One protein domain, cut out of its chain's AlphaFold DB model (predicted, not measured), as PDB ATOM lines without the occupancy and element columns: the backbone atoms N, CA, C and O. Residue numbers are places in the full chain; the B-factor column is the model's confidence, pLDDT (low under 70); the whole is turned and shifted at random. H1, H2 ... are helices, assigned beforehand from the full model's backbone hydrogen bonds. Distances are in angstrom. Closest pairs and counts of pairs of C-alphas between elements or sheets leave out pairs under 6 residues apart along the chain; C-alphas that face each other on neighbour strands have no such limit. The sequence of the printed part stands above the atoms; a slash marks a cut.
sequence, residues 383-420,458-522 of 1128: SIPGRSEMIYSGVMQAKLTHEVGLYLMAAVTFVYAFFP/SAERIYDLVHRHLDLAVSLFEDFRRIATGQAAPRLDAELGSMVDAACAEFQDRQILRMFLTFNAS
ATOM      1  N   SER A 383     -27.027  25.505 -40.225       75.88
ATOM      2  CA  SER A 383     -25.901  24.819 -40.862       75.88
ATOM      3  C   SER A 383     -25.578  25.512 -42.176       75.88
ATOM      4  O   SER A 383     -26.228  25.265 -43.190       75.88
ATOM      5  N   ILE A 384     -24.589  26.401 -42.145       72.81
ATOM      6  CA  ILE A 384     -24.062  27.069 -43.333       72.81
ATOM      7  C   ILE A 384     -22.711  26.416 -43.660       72.81
ATOM      8  O   ILE A 384     -21.817  26.472 -42.804       72.81
ATOM      9  N   PRO A 385     -22.551  25.804 -44.853       64.62
ATOM     10  CA  PRO A 385     -21.303  25.160 -45.252       64.62
ATOM     11  C   PRO A 385     -20.092  26.082 -45.106       64.62
ATOM     12  O   PRO A 385     -20.181  27.275 -45.399       64.62
ATOM     13  N   GLY A 386     -18.982  25.548 -44.592       63.56
ATOM     14  CA  GLY A 386     -17.757  26.314 -44.299       63.56
ATOM     15  C   GLY A 386     -17.859  27.291 -43.113       63.56
ATOM     16  O   GLY A 386     -16.851  27.743 -42.591       63.56
ATOM     17  N   ARG A 387     -19.059  27.604 -42.615       76.25
ATOM     18  CA  ARG A 387     -19.259  28.469 -41.443       76.25
ATOM     19  C   ARG A 387     -19.721  27.645 -40.244       76.25
ATOM     20  O   ARG A 387     -18.935  26.965 -39.594       76.25
ATOM     21  N   SER A 388     -21.015  27.686 -39.947       81.31
ATOM     22  CA  SER A 388     -21.589  27.082 -38.746       81.31
ATOM     23  C   SER A 388     -21.704  25.556 -38.811       81.31
ATOM     24  O   SER A 388     -21.977  24.934 -37.785       81.31
ATOM     25  N   GLU A 389     -21.453  24.941 -39.975       85.31
ATOM     26  CA  GLU A 389     -21.542  23.492 -40.201       85.31
ATOM     27  C   GLU A 389     -20.737  22.667 -39.184       85.31
ATOM     28  O   GLU A 389     -21.234  21.661 -38.681       85.31
ATOM     29  N   MET A 390     -19.529  23.097 -38.808       87.12
ATOM     30  CA  MET A 390     -18.698  22.351 -37.851       87.12
ATOM     31  C   MET A 390     -19.309  22.310 -36.447       87.12
ATOM     32  O   MET A 390     -19.250  21.286 -35.762       87.12
ATOM     33  N   ILE A 391     -19.910  23.423 -36.015       90.44
ATOM     34  CA  ILE A 391     -20.589  23.524 -34.719       90.44
ATOM     35  C   ILE A 391     -21.903  22.756 -34.772       90.44
ATOM     36  O   ILE A 391     -22.175  21.952 -33.884       90.44
ATOM     37  N   TYR A 392     -22.681  22.954 -35.838       89.75
ATOM     38  CA  TYR A 392     -23.917  22.223 -36.089       89.75
ATOM     39  C   TYR A 392     -23.685  20.707 -36.053       89.75
ATOM     40  O   TYR A 392     -24.357  19.992 -35.313       89.75
ATOM     41  N   SER A 393     -22.672  20.223 -36.772       88.44
ATOM     42  CA  SER A 393     -22.271  18.816 -36.792       88.44
ATOM     43  C   SER A 393     -21.826  18.334 -35.409       88.44
ATOM     44  O   SER A 393     -22.209  17.246 -34.982       88.44
ATOM     45  N   GLY A 394     -21.099  19.163 -34.649       90.19
ATOM     46  CA  GLY A 394     -20.757  18.887 -33.252       90.19
ATOM     47  C   GLY A 394     -21.985  18.676 -32.356       90.19
ATOM     48  O   GLY A 394     -22.003  17.728 -31.568       90.19
ATOM     49  N   VAL A 395     -23.029  19.497 -32.516       91.62
ATOM     50  CA  VAL A 395     -24.308  19.318 -31.808       91.62
ATOM     51  C   VAL A 395     -25.005  18.042 -32.277       91.62
ATOM     52  O   VAL A 395     -25.323  17.196 -31.451       91.62
ATOM     53  N   MET A 396     -25.155  17.828 -33.589       88.62
ATOM     54  CA  MET A 396     -25.822  16.639 -34.150       88.62
ATOM     55  C   MET A 396     -25.110  15.313 -33.817       88.62
ATOM     56  O   MET A 396     -25.723  14.242 -33.840       88.62
ATOM     57  N   GLN A 397     -23.823  15.367 -33.469       87.31
ATOM     58  CA  GLN A 397     -23.032  14.234 -32.975       87.31
ATOM     59  C   GLN A 397     -23.061  14.084 -31.444       87.31
ATOM     60  O   GLN A 397     -22.374  13.210 -30.921       87.31
ATOM     61  N   ALA A 398     -23.825  14.918 -30.731       88.75
ATOM     62  CA  ALA A 398     -23.873  14.998 -29.269       88.75
ATOM     63  C   ALA A 398     -22.505  15.268 -28.605       88.75
ATOM     64  O   ALA A 398     -22.312  14.970 -27.428       88.75
ATOM     65  N   LYS A 399     -21.552  15.854 -29.347       90.19
ATOM     66  CA  LYS A 399     -20.280  16.355 -28.792       90.19
ATOM     67  C   LYS A 399     -20.476  17.683 -28.067       90.19
ATOM     68  O   LYS A 399     -19.732  17.999 -27.148       90.19
ATOM     69  N   LEU A 400     -21.469  18.457 -28.501       92.81
ATOM     70  CA  LEU A 400     -21.877  19.721 -27.902       92.81
ATOM     71  C   LEU A 400     -23.358  19.661 -27.543       92.81
ATOM     72  O   LEU A 400     -24.150  19.024 -28.237       92.81
ATOM     73  N   THR A 401     -23.742  20.363 -26.480       94.12
ATOM     74  CA  THR A 401     -25.159  20.612 -26.208       94.12
ATOM     75  C   THR A 401     -25.696  21.669 -27.177       94.12
ATOM     76  O   THR A 401     -24.942  22.462 -27.747       94.12
ATOM     77  N   HIS A 402     -27.018  21.712 -27.343       93.06
ATOM     78  CA  HIS A 402     -27.682  22.710 -28.186       93.06
ATOM     79  C   HIS A 402     -27.398  24.144 -27.706       93.06
ATOM     80  O   HIS A 402     -27.145  25.030 -28.519       93.06
ATOM     81  N   GLU A 403     -27.374  24.356 -26.386       94.06
ATOM     82  CA  GLU A 403     -27.059  25.653 -25.776       94.06
ATOM     83  C   GLU A 403     -25.626  26.096 -26.092       94.06
ATOM     84  O   GLU A 403     -25.420  27.225 -26.534       94.06
ATOM     85  N   VAL A 404     -24.645  25.196 -25.942       95.88
ATOM     86  CA  VAL A 404     -23.246  25.499 -26.273       95.88
ATOM     87  C   VAL A 404     -23.122  25.844 -27.755       95.88
ATOM     88  O   VAL A 404     -22.513  26.854 -28.094       95.88
ATOM     89  N   GLY A 405     -23.745  25.065 -28.646       94.50
ATOM     90  CA  GLY A 405     -23.710  25.332 -30.085       94.50
ATOM     91  C   GLY A 405     -24.231  26.727 -30.452       94.50
ATOM     92  O   GLY A 405     -23.562  27.464 -31.176       94.50
ATOM     93  N   LEU A 406     -25.384  27.120 -29.907       93.88
ATOM     94  CA  LEU A 406     -25.991  28.434 -30.159       93.88
ATOM     95  C   LEU A 406     -25.167  29.589 -29.589       93.88
ATOM     96  O   LEU A 406     -24.995  30.608 -30.258       93.88
ATOM     97  N   TYR A 407     -24.632  29.423 -28.377       95.88
ATOM     98  CA  TYR A 407     -23.708  30.388 -27.785       95.88
ATOM     99  C   TYR A 407     -22.497  30.608 -28.693       95.88
ATOM    100  O   TYR A 407     -22.157  31.752 -28.990       95.88
ATOM    101  N   LEU A 408     -21.883  29.531 -29.189       95.00
ATOM    102  CA  LEU A 408     -20.705  29.640 -30.043       95.00
ATOM    103  C   LEU A 408     -21.023  30.321 -31.377       95.00
ATOM    104  O   LEU A 408     -20.243  31.163 -31.806       95.00
ATOM    105  N   MET A 409     -22.163  30.037 -32.013       91.44
ATOM    106  CA  MET A 409     -22.557  30.715 -33.259       91.44
ATOM    107  C   MET A 409     -22.738  32.236 -33.068       91.44
ATOM    108  O   MET A 409     -22.249  33.036 -33.876       91.44
ATOM    109  N   ALA A 410     -23.373  32.653 -31.969       94.00
ATOM    110  CA  ALA A 410     -23.508  34.069 -31.626       94.00
ATOM    111  C   ALA A 410     -22.147  34.706 -31.282       94.00
ATOM    112  O   ALA A 410     -21.816  35.782 -31.782       94.00
ATOM    113  N   ALA A 411     -21.324  34.019 -30.486       95.50
ATOM    114  CA  ALA A 411     -20.007  34.496 -30.084       95.50
ATOM    115  C   ALA A 411     -19.038  34.604 -31.275       95.50
ATOM    116  O   ALA A 411     -18.298  35.576 -31.355       95.50
ATOM    117  N   VAL A 412     -19.080  33.691 -32.252       92.94
ATOM    118  CA  VAL A 412     -18.298  33.809 -33.499       92.94
ATOM    119  C   VAL A 412     -18.689  35.069 -34.273       92.94
ATOM    120  O   VAL A 412     -17.812  35.792 -34.744       92.94
ATOM    121  N   THR A 413     -19.988  35.376 -34.352       92.00
ATOM    122  CA  THR A 413     -20.482  36.614 -34.980       92.00
ATOM    123  C   THR A 413     -19.939  37.850 -34.258       92.00
ATOM    124  O   THR A 413     -19.473  38.792 -34.901       92.00
ATOM    125  N   PHE A 414     -19.915  37.825 -32.920       95.62
ATOM    126  CA  PHE A 414     -19.276  38.862 -32.111       95.62
ATOM    127  C   PHE A 414     -17.771  38.976 -32.397       95.62
ATOM    128  O   PHE A 414     -17.290  40.066 -32.699       95.62
ATOM    129  N   VAL A 415     -17.022  37.870 -32.343       94.06
ATOM    130  CA  VAL A 415     -15.570  37.878 -32.578       94.06
ATOM    131  C   VAL A 415     -15.263  38.445 -33.957       94.06
ATOM    132  O   VAL A 415     -14.409  39.316 -34.079       94.06
ATOM    133  N   TYR A 416     -15.989  38.016 -34.986       89.81
ATOM    134  CA  TYR A 416     -15.778  38.495 -36.346       89.81
ATOM    135  C   TYR A 416     -16.017  40.009 -36.490       89.81
ATOM    136  O   TYR A 416     -15.235  40.692 -37.155       89.81
ATOM    137  N   ALA A 417     -17.053  40.538 -35.828       89.75
ATOM    138  CA  ALA A 417     -17.378  41.963 -35.843       89.75
ATOM    139  C   ALA A 417     -16.384  42.822 -35.039       89.75
ATOM    140  O   ALA A 417     -16.040  43.925 -35.459       89.75
ATOM    141  N   PHE A 418     -15.905  42.328 -33.894       91.31
ATOM    142  CA  PHE A 418     -15.160  43.139 -32.923       91.31
ATOM    143  C   PHE A 418     -13.672  42.819 -32.810       91.31
ATOM    144  O   PHE A 418     -12.983  43.475 -32.028       91.31
ATOM    145  N   PHE A 419     -13.150  41.866 -33.585       89.19
ATOM    146  CA  PHE A 419     -11.727  41.542 -33.561       89.19
ATOM    147  C   PHE A 419     -10.866  42.801 -33.796       89.19
ATOM    148  O   PHE A 419     -11.106  43.524 -34.773       89.19
ATOM    149  N   PRO A 420      -9.862  43.080 -32.941       84.75
ATOM    150  CA  PRO A 420      -9.075  44.310 -32.984       84.75
ATOM    151  C   PRO A 420      -8.001  44.239 -34.077       84.75
ATOM    152  O   PRO A 420      -6.798  44.150 -33.816       84.75
ATOM    153  N   SER A 458     -10.902  35.354 -41.305       80.56
ATOM    154  CA  SER A 458     -12.084  34.743 -41.924       80.56
ATOM    155  C   SER A 458     -12.986  34.115 -40.859       80.56
ATOM    156  O   SER A 458     -12.512  33.704 -39.799       80.56
ATOM    157  N   ALA A 459     -14.290  34.027 -41.136       80.19
ATOM    158  CA  ALA A 459     -15.223  33.328 -40.251       80.19
ATOM    159  C   ALA A 459     -14.854  31.838 -40.113       80.19
ATOM    160  O   ALA A 459     -14.834  31.324 -38.997       80.19
ATOM    161  N   GLU A 460     -14.481  31.187 -41.224       83.19
ATOM    162  CA  GLU A 460     -13.957  29.809 -41.291       83.19
ATOM    163  C   GLU A 460     -12.857  29.556 -40.255       83.19
ATOM    164  O   GLU A 460     -12.976  28.648 -39.437       83.19
ATOM    165  N   ARG A 461     -11.843  30.433 -40.190       87.38
ATOM    166  CA  ARG A 461     -10.735  30.292 -39.234       87.38
ATOM    167  C   ARG A 461     -11.210  30.305 -37.779       87.38
ATOM    168  O   ARG A 461     -10.653  29.587 -36.949       87.38
ATOM    169  N   ILE A 462     -12.212  31.125 -37.450       90.94
ATOM    170  CA  ILE A 462     -12.766  31.190 -36.089       90.94
ATOM    171  C   ILE A 462     -13.508  29.886 -35.774       90.94
ATOM    172  O   ILE A 462     -13.290  29.310 -34.708       90.94
ATOM    173  N   TYR A 463     -14.344  29.399 -36.698       90.50
ATOM    174  CA  TYR A 463     -15.067  28.135 -36.539       90.50
ATOM    175  C   TYR A 463     -14.117  26.939 -36.389       90.50
ATOM    176  O   TYR A 463     -14.279  26.156 -35.451       90.50
ATOM    177  N   ASP A 464     -13.083  26.849 -37.230       89.25
ATOM    178  CA  ASP A 464     -12.043  25.817 -37.154       89.25
ATOM    179  C   ASP A 464     -11.318  25.834 -35.806       89.25
ATOM    180  O   ASP A 464     -11.062  24.790 -35.202       89.25
ATOM    181  N   LEU A 465     -10.967  27.025 -35.311       91.62
ATOM    182  CA  LEU A 465     -10.272  27.172 -34.037       91.62
ATOM    183  C   LEU A 465     -11.152  26.730 -32.862       91.62
ATOM    184  O   LEU A 465     -10.696  25.969 -32.011       91.62
ATOM    185  N   VAL A 466     -12.419  27.146 -32.839       91.56
ATOM    186  CA  VAL A 466     -13.382  26.701 -31.821       91.56
ATOM    187  C   VAL A 466     -13.566  25.185 -31.880       91.56
ATOM    188  O   VAL A 466     -13.534  24.529 -30.842       91.56
ATOM    189  N   HIS A 467     -13.691  24.610 -33.081       89.06
ATOM    190  CA  HIS A 467     -13.857  23.169 -33.266       89.06
ATOM    191  C   HIS A 467     -12.646  22.357 -32.780       89.06
ATOM    192  O   HIS A 467     -12.816  21.269 -32.235       89.06
ATOM    193  N   ARG A 468     -11.423  22.881 -32.925       90.69
ATOM    194  CA  ARG A 468     -10.204  22.243 -32.394       90.69
ATOM    195  C   ARG A 468     -10.112  22.279 -30.864       90.69
ATOM    196  O   ARG A 468      -9.400  21.459 -30.292       90.69
ATOM    197  N   HIS A 469     -10.828  23.189 -30.205       92.12
ATOM    198  CA  HIS A 469     -10.747  23.432 -28.761       92.12
ATOM    199  C   HIS A 469     -12.120  23.335 -28.066       92.12
ATOM    200  O   HIS A 469     -12.483  24.207 -27.273       92.12
ATOM    201  N   LEU A 470     -12.890  22.271 -28.336       90.62
ATOM    202  CA  LEU A 470     -14.252  22.110 -27.796       90.62
ATOM    203  C   LEU A 470     -14.321  22.146 -26.261       90.62
ATOM    204  O   LEU A 470     -15.229  22.773 -25.719       90.62
ATOM    205  N   ASP A 471     -13.364  21.545 -25.549       91.31
ATOM    206  CA  ASP A 471     -13.364  21.533 -24.074       91.31
ATOM    207  C   ASP A 471     -13.252  22.952 -23.486       91.31
ATOM    208  O   ASP A 471     -13.930  23.322 -22.521       91.31
ATOM    209  N   LEU A 472     -12.431  23.791 -24.123       94.06
ATOM    210  CA  LEU A 472     -12.308  25.204 -23.778       94.06
ATOM    211  C   LEU A 472     -13.579  25.975 -24.157       94.06
ATOM    212  O   LEU A 472     -14.038  26.813 -23.385       94.06
ATOM    213  N   ALA A 473     -14.183  25.665 -25.307       92.69
ATOM    214  CA  ALA A 473     -15.440  26.261 -25.754       92.69
ATOM    215  C   ALA A 473     -16.601  25.990 -24.774       92.69
ATOM    216  O   ALA A 473     -17.379  26.898 -24.475       92.69
ATOM    217  N   VAL A 474     -16.679  24.777 -24.215       95.38
ATOM    218  CA  VAL A 474     -17.634  24.420 -23.149       95.38
ATOM    219  C   VAL A 474     -17.344  25.213 -21.874       95.38
ATOM    220  O   VAL A 474     -18.264  25.759 -21.269       95.38
ATOM    221  N   SER A 475     -16.073  25.359 -21.498       96.25
ATOM    222  CA  SER A 475     -15.675  26.140 -20.315       96.25
ATOM    223  C   SER A 475     -16.026  27.633 -20.452       96.25
ATOM    224  O   SER A 475     -16.497  28.258 -19.502       96.25
ATOM    225  N   LEU A 476     -15.874  28.199 -21.654       96.25
ATOM    226  CA  LEU A 476     -16.302  29.564 -21.984       96.25
ATOM    227  C   LEU A 476     -17.829  29.722 -21.918       96.25
ATOM    228  O   LEU A 476     -18.316  30.742 -21.428       96.25
ATOM    229  N   PHE A 477     -18.587  28.722 -22.377       97.25
ATOM    230  CA  PHE A 477     -20.045  28.716 -22.238       97.25
ATOM    231  C   PHE A 477     -20.483  28.657 -20.770       97.25
ATOM    232  O   PHE A 477     -21.435  29.328 -20.385       97.25
ATOM    233  N   GLU A 478     -19.797  27.886 -19.931       97.19
ATOM    234  CA  GLU A 478     -20.118  27.802 -18.506       97.19
ATOM    235  C   GLU A 478     -19.926  29.140 -17.785       97.19
ATOM    236  O   GLU A 478     -20.751  29.545 -16.961       97.19
ATOM    237  N   ASP A 479     -18.884  29.883 -18.148       96.44
ATOM    238  CA  ASP A 479     -18.712  31.252 -17.676       96.44
ATOM    239  C   ASP A 479     -19.819  32.190 -18.171       96.44
ATOM    240  O   ASP A 479     -20.445  32.880 -17.359       96.44
ATOM    241  N   PHE A 480     -20.147  32.127 -19.466       96.12
ATOM    242  CA  PHE A 480     -21.282  32.848 -20.041       96.12
ATOM    243  C   PHE A 480     -22.574  32.542 -19.283       96.12
ATOM    244  O   PHE A 480     -23.288  33.462 -18.899       96.12
ATOM    245  N   ARG A 481     -22.865  31.266 -19.011       95.19
ATOM    246  CA  ARG A 481     -24.064  30.827 -18.298       95.19
ATOM    247  C   ARG A 481     -24.136  31.442 -16.908       95.19
ATOM    248  O   ARG A 481     -25.194  31.940 -16.534       95.19
ATOM    249  N   ARG A 482     -23.033  31.459 -16.153       93.56
ATOM    250  CA  ARG A 482     -22.995  32.098 -14.825       93.56
ATOM    251  C   ARG A 482     -23.290  33.594 -14.916       93.56
ATOM    252  O   ARG A 482     -24.065  34.102 -14.110       93.56
ATOM    253  N   ILE A 483     -22.723  34.284 -15.906       92.06
ATOM    254  CA  ILE A 483     -22.962  35.717 -16.120       92.06
ATOM    255  C   ILE A 483     -24.412  35.959 -16.541       92.06
ATOM    256  O   ILE A 483     -25.141  36.660 -15.850       92.06
ATOM    257  N   ALA A 484     -24.867  35.320 -17.614       90.44
ATOM    258  CA  ALA A 484     -26.190  35.484 -18.211       90.44
ATOM    259  C   ALA A 484     -27.352  34.925 -17.370       90.44
ATOM    260  O   ALA A 484     -28.505  35.081 -17.759       90.44
ATOM    261  N   THR A 485     -27.081  34.279 -16.235       89.50
ATOM    262  CA  THR A 485     -28.095  33.889 -15.237       89.50
ATOM    263  C   THR A 485     -27.969  34.662 -13.923       89.50
ATOM    264  O   THR A 485     -28.764  34.446 -13.010       89.50
ATOM    265  N   GLY A 486     -26.994  35.569 -13.806       86.81
ATOM    266  CA  GLY A 486     -26.779  36.385 -12.609       86.81
ATOM    267  C   GLY A 486     -26.053  35.718 -11.463       86.81
ATOM    268  O   GLY A 486     -25.964  36.290 -10.381       86.81
ATOM    269  N   GLN A 487     -25.499  34.532 -11.690       90.00
ATOM    270  CA  GLN A 487     -24.644  33.855 -10.719       90.00
ATOM    271  C   GLN A 487     -23.267  34.527 -10.608       90.00
ATOM    272  O   GLN A 487     -22.571  34.333  -9.613       90.00
ATOM    273  N   ALA A 488     -22.864  35.313 -11.612       90.38
ATOM    274  CA  ALA A 488     -21.618  36.062 -11.612       90.38
ATOM    275  C   ALA A 488     -21.755  37.430 -12.302       90.38
ATOM    276  O   ALA A 488     -22.519  37.590 -13.250       90.38
ATOM    277  N   ALA A 489     -20.967  38.409 -11.852       89.50
ATOM    278  CA  ALA A 489     -20.845  39.698 -12.530       89.50
ATOM    279  C   ALA A 489     -20.025  39.565 -13.833       89.50
ATOM    280  O   ALA A 489     -19.069  38.770 -13.853       89.50
ATOM    281  N   PRO A 490     -20.339  40.347 -14.889       91.44
ATOM    282  CA  PRO A 490     -19.543  40.399 -16.112       91.44
ATOM    283  C   PRO A 490     -18.101  40.817 -15.806       91.44
ATOM    284  O   PRO A 490     -17.854  41.845 -15.174       91.44
ATOM    285  N   ARG A 491     -17.134  39.992 -16.216       92.56
ATOM    286  CA  ARG A 491     -15.700  40.235 -16.013       92.56
ATOM    287  C   ARG A 491     -14.871  39.435 -17.009       92.56
ATOM    288  O   ARG A 491     -15.319  38.408 -17.506       92.56
ATOM    289  N   LEU A 492     -13.633  39.868 -17.230       92.94
ATOM    290  CA  LEU A 492     -12.634  39.051 -17.916       92.94
ATOM    291  C   LEU A 492     -12.095  37.998 -16.939       92.94
ATOM    292  O   LEU A 492     -11.412  38.343 -15.974       92.94
ATOM    293  N   ASP A 493     -12.416  36.726 -17.168       94.38
ATOM    294  CA  ASP A 493     -11.968  35.630 -16.310       94.38
ATOM    295  C   ASP A 493     -10.477  35.303 -16.540       94.38
ATOM    296  O   ASP A 493     -10.055  34.938 -17.642       94.38
ATOM    297  N   ALA A 494      -9.657  35.486 -15.500       93.75
ATOM    298  CA  ALA A 494      -8.202  35.344 -15.576       93.75
ATOM    299  C   ALA A 494      -7.739  33.880 -15.680       93.75
ATOM    300  O   ALA A 494      -6.704  33.602 -16.295       93.75
ATOM    301  N   GLU A 495      -8.495  32.950 -15.096       94.31
ATOM    302  CA  GLU A 495      -8.193  31.521 -15.137       94.31
ATOM    303  C   GLU A 495      -8.462  30.982 -16.542       94.31
ATOM    304  O   GLU A 495      -7.561  30.424 -17.172       94.31
ATOM    305  N   LEU A 496      -9.644  31.275 -17.097       94.38
ATOM    306  CA  LEU A 496      -9.951  30.941 -18.489       94.38
ATOM    307  C   LEU A 496      -9.002  31.642 -19.469       94.38
ATOM    308  O   LEU A 496      -8.588  31.039 -20.456       94.38
ATOM    309  N   GLY A 497      -8.594  32.883 -19.184       94.38
ATOM    310  CA  GLY A 497      -7.563  33.583 -19.957       94.38
ATOM    311  C   GLY A 497      -6.234  32.826 -20.008       94.38
ATOM    312  O   GLY A 497      -5.609  32.744 -21.064       94.38
ATOM    313  N   SER A 498      -5.836  32.224 -18.888       95.12
ATOM    314  CA  SER A 498      -4.617  31.416 -18.785       95.12
ATOM    315  C   SER A 498      -4.766  30.065 -19.500       95.12
ATOM    316  O   SER A 498      -3.823  29.605 -20.141       95.12
ATOM    317  N   MET A 499      -5.958  29.456 -19.464       94.31
ATOM    318  CA  MET A 499      -6.278  28.252 -20.246       94.31
ATOM    319  C   MET A 499      -6.213  28.511 -21.756       94.31
ATOM    320  O   MET A 499      -5.654  27.698 -22.488       94.31
ATOM    321  N   VAL A 500      -6.728  29.656 -22.223       93.69
ATOM    322  CA  VAL A 500      -6.604  30.085 -23.628       93.69
ATOM    323  C   VAL A 500      -5.132  30.229 -24.019       93.69
ATOM    324  O   VAL A 500      -4.722  29.737 -25.071       93.69
ATOM    325  N   ASP A 501      -4.324  30.874 -23.174       92.00
ATOM    326  CA  ASP A 501      -2.904  31.078 -23.462       92.00
ATOM    327  C   ASP A 501      -2.115  29.764 -23.519       92.00
ATOM    328  O   ASP A 501      -1.185  29.650 -24.315       92.00
ATOM    329  N   ALA A 502      -2.489  28.774 -22.704       91.62
ATOM    330  CA  ALA A 502      -1.880  27.448 -22.714       91.62
ATOM    331  C   ALA A 502      -2.331  26.588 -23.911       91.62
ATOM    332  O   ALA A 502      -1.554  25.770 -24.403       91.62
ATOM    333  N   ALA A 503      -3.569  26.765 -24.386       89.62
ATOM    334  CA  ALA A 503      -4.152  25.957 -25.459       89.62
ATOM    335  C   ALA A 503      -3.623  26.309 -26.861       89.62
ATOM    336  O   ALA A 503      -3.625  25.450 -27.744       89.62
ATOM    337  N   CYS A 504      -3.165  27.547 -27.081       89.25
ATOM    338  CA  CYS A 504      -2.753  28.025 -28.403       89.25
ATOM    339  C   CYS A 504      -1.339  28.624 -28.388       89.25
ATOM    340  O   CYS A 504      -1.075  29.620 -27.720       89.25
ATOM    341  N   ALA A 505      -0.432  28.075 -29.204       84.00
ATOM    342  CA  ALA A 505       0.918  28.622 -29.359       84.00
ATOM    343  C   ALA A 505       0.924  29.933 -30.172       84.00
ATOM    344  O   ALA A 505       1.615  30.899 -29.826       84.00
ATOM    345  N   GLU A 506       0.129  29.992 -31.245       86.50
ATOM    346  CA  GLU A 506       0.058  31.167 -32.108       86.50
ATOM    347  C   GLU A 506      -0.591  32.358 -31.402       86.50
ATOM    348  O   GLU A 506      -1.620  32.253 -30.734       86.50
ATOM    349  N   PHE A 507       0.011  33.537 -31.565       83.94
ATOM    350  CA  PHE A 507      -0.506  34.767 -30.967       83.94
ATOM    351  C   PHE A 507      -1.891  35.144 -31.514       83.94
ATOM    352  O   PHE A 507      -2.747  35.570 -30.745       83.94
ATOM    353  N   GLN A 508      -2.125  34.974 -32.820       82.94
ATOM    354  CA  GLN A 508      -3.409  35.290 -33.456       82.94
ATOM    355  C   GLN A 508      -4.543  34.414 -32.919       82.94
ATOM    356  O   GLN A 508      -5.561  34.946 -32.485       82.94
ATOM    357  N   ASP A 509      -4.335  33.098 -32.862       89.31
ATOM    358  CA  ASP A 509      -5.327  32.147 -32.350       89.31
ATOM    359  C   ASP A 509      -5.685  32.443 -30.879       89.31
ATOM    360  O   ASP A 509      -6.865  32.492 -30.523       89.31
ATOM    361  N   ARG A 510      -4.693  32.782 -30.037       90.75
ATOM    362  CA  ARG A 510      -4.945  33.238 -28.655       90.75
ATOM    363  C   ARG A 510      -5.827  34.480 -28.592       90.75
ATOM    364  O   ARG A 510      -6.729  34.541 -27.760       90.75
ATOM    365  N   GLN A 511      -5.585  35.475 -29.447       89.75
ATOM    366  CA  GLN A 511      -6.413  36.685 -29.467       89.75
ATOM    367  C   GLN A 511      -7.843  36.392 -29.931       89.75
ATOM    368  O   GLN A 511      -8.781  36.920 -29.340       89.75
ATOM    369  N   ILE A 512      -8.029  35.512 -30.923       91.81
ATOM    370  CA  ILE A 512      -9.363  35.091 -31.383       91.81
ATOM    371  C   ILE A 512     -10.151  34.470 -30.221       91.81
ATOM    372  O   ILE A 512     -11.277  34.884 -29.955       91.81
ATOM    373  N   LEU A 513      -9.560  33.530 -29.479       93.62
ATOM    374  CA  LEU A 513     -10.235  32.895 -28.341       93.62
ATOM    375  C   LEU A 513     -10.442  33.855 -27.156       93.62
ATOM    376  O   LEU A 513     -11.481  33.802 -26.499       93.62
ATOM    377  N   ARG A 514      -9.522  34.799 -26.912       93.88
ATOM    378  CA  ARG A 514      -9.701  35.858 -25.897       93.88
ATOM    379  C   ARG A 514     -10.883  36.789 -26.203       93.88
ATOM    380  O   ARG A 514     -11.460  37.356 -25.273       93.88
ATOM    381  N   MET A 515     -11.311  36.909 -27.460       95.25
ATOM    382  CA  MET A 515     -12.533  37.653 -27.787       95.25
ATOM    383  C   MET A 515     -13.803  36.984 -27.238       95.25
ATOM    384  O   MET A 515     -14.753  37.700 -26.940       95.25
ATOM    385  N   PHE A 516     -13.823  35.667 -27.000       96.81
ATOM    386  CA  PHE A 516     -14.953  35.008 -26.322       96.81
ATOM    387  C   PHE A 516     -15.045  35.417 -24.844       96.81
ATOM    388  O   PHE A 516     -16.137  35.628 -24.327       96.81
ATOM    389  N   LEU A 517     -13.907  35.629 -24.173       96.50
ATOM    390  CA  LEU A 517     -13.895  36.207 -22.821       96.50
ATOM    391  C   LEU A 517     -14.426  37.641 -22.830       96.50
ATOM    392  O   LEU A 517     -15.169  38.033 -21.936       96.50
ATOM    393  N   THR A 518     -14.073  38.416 -23.859       97.06
ATOM    394  CA  THR A 518     -14.583  39.783 -24.040       97.06
ATOM    395  C   THR A 518     -16.090  39.782 -24.298       97.06
ATOM    396  O   THR A 518     -16.799  40.610 -23.729       97.06
ATOM    397  N   PHE A 519     -16.594  38.824 -25.085       97.44
ATOM    398  CA  PHE A 519     -18.026  38.630 -25.304       97.44
ATOM    399  C   PHE A 519     -18.753  38.424 -23.973       97.44
ATOM    400  O   PHE A 519     -19.619  39.229 -23.630       97.44
ATOM    401  N   ASN A 520     -18.326  37.440 -23.178       96.31
ATOM    402  CA  ASN A 520     -18.895  37.145 -21.860       96.31
ATOM    403  C   ASN A 520     -18.846  38.350 -20.916       96.31
ATOM    404  O   ASN A 520     -19.855  38.711 -20.309       96.31
ATOM    405  N   ALA A 521     -17.686  39.007 -20.832       95.44
ATOM    406  CA  ALA A 521     -17.466  40.170 -19.979       95.44
ATOM    407  C   ALA A 521     -18.314  41.389 -20.369       95.44
ATOM    408  O   ALA A 521     -18.490  42.289 -19.554       95.44
ATOM    409  N   SER A 522     -18.821  41.433 -21.604       95.00
ATOM    410  CA  SER A 522     -19.627  42.545 -22.103       95.00
ATOM    411  C   SER A 522     -21.134  42.367 -21.904       95.00
ATOM    412  O   SER A 522     -21.870  43.326 -22.107       95.00
TER     413      SER A 522
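What this domain is: This is residues 383 to 420 and 458 to 522 of the 1128 residues of the protein "Hypothetical protein" of Alexandrium monilatum (UniProt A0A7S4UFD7). Two groups of three helices pack together: H1, H2 and H3, and an up-and-down bundle of H4, H5 and H6, each running against the one before; H2 crosses H4 and H6 nearly at right angles. The printed part has 103 residues, six named helices, H1 to H6, and no named strand: all helix. It is compact, with radius of gyration of the C-alphas 12.7 A and spans of 35 by 30 by 24 A.

Where its parts are: H1 is residues 389 to 396, from C-alpha 389 at (-21.542, 23.492, -40.201); H2 402 to 418, 24.4 A; H3 459 to 468; H4 470 to 484, 20.3 A; H5 494 to 503; H6 507 to 522, 22.5 A, to C-alpha 522 at (-19.627, 42.545, -22.103).

How they stand to each other: H2, by residues 411 to 418, touches H6, by 512 to 519; closest C-alphas Val 415 and Met 515, 5.7 A. Every O i to N i+4 pair is within hydrogen-bond range in H1 to H5, 10 of 12 in H6.

The domain as a whole: Residues 421 to 457 are cut out; C-alphas 420 and 458 are 13.4 A apart. Residues 385 to 386 have pLDDT under 70.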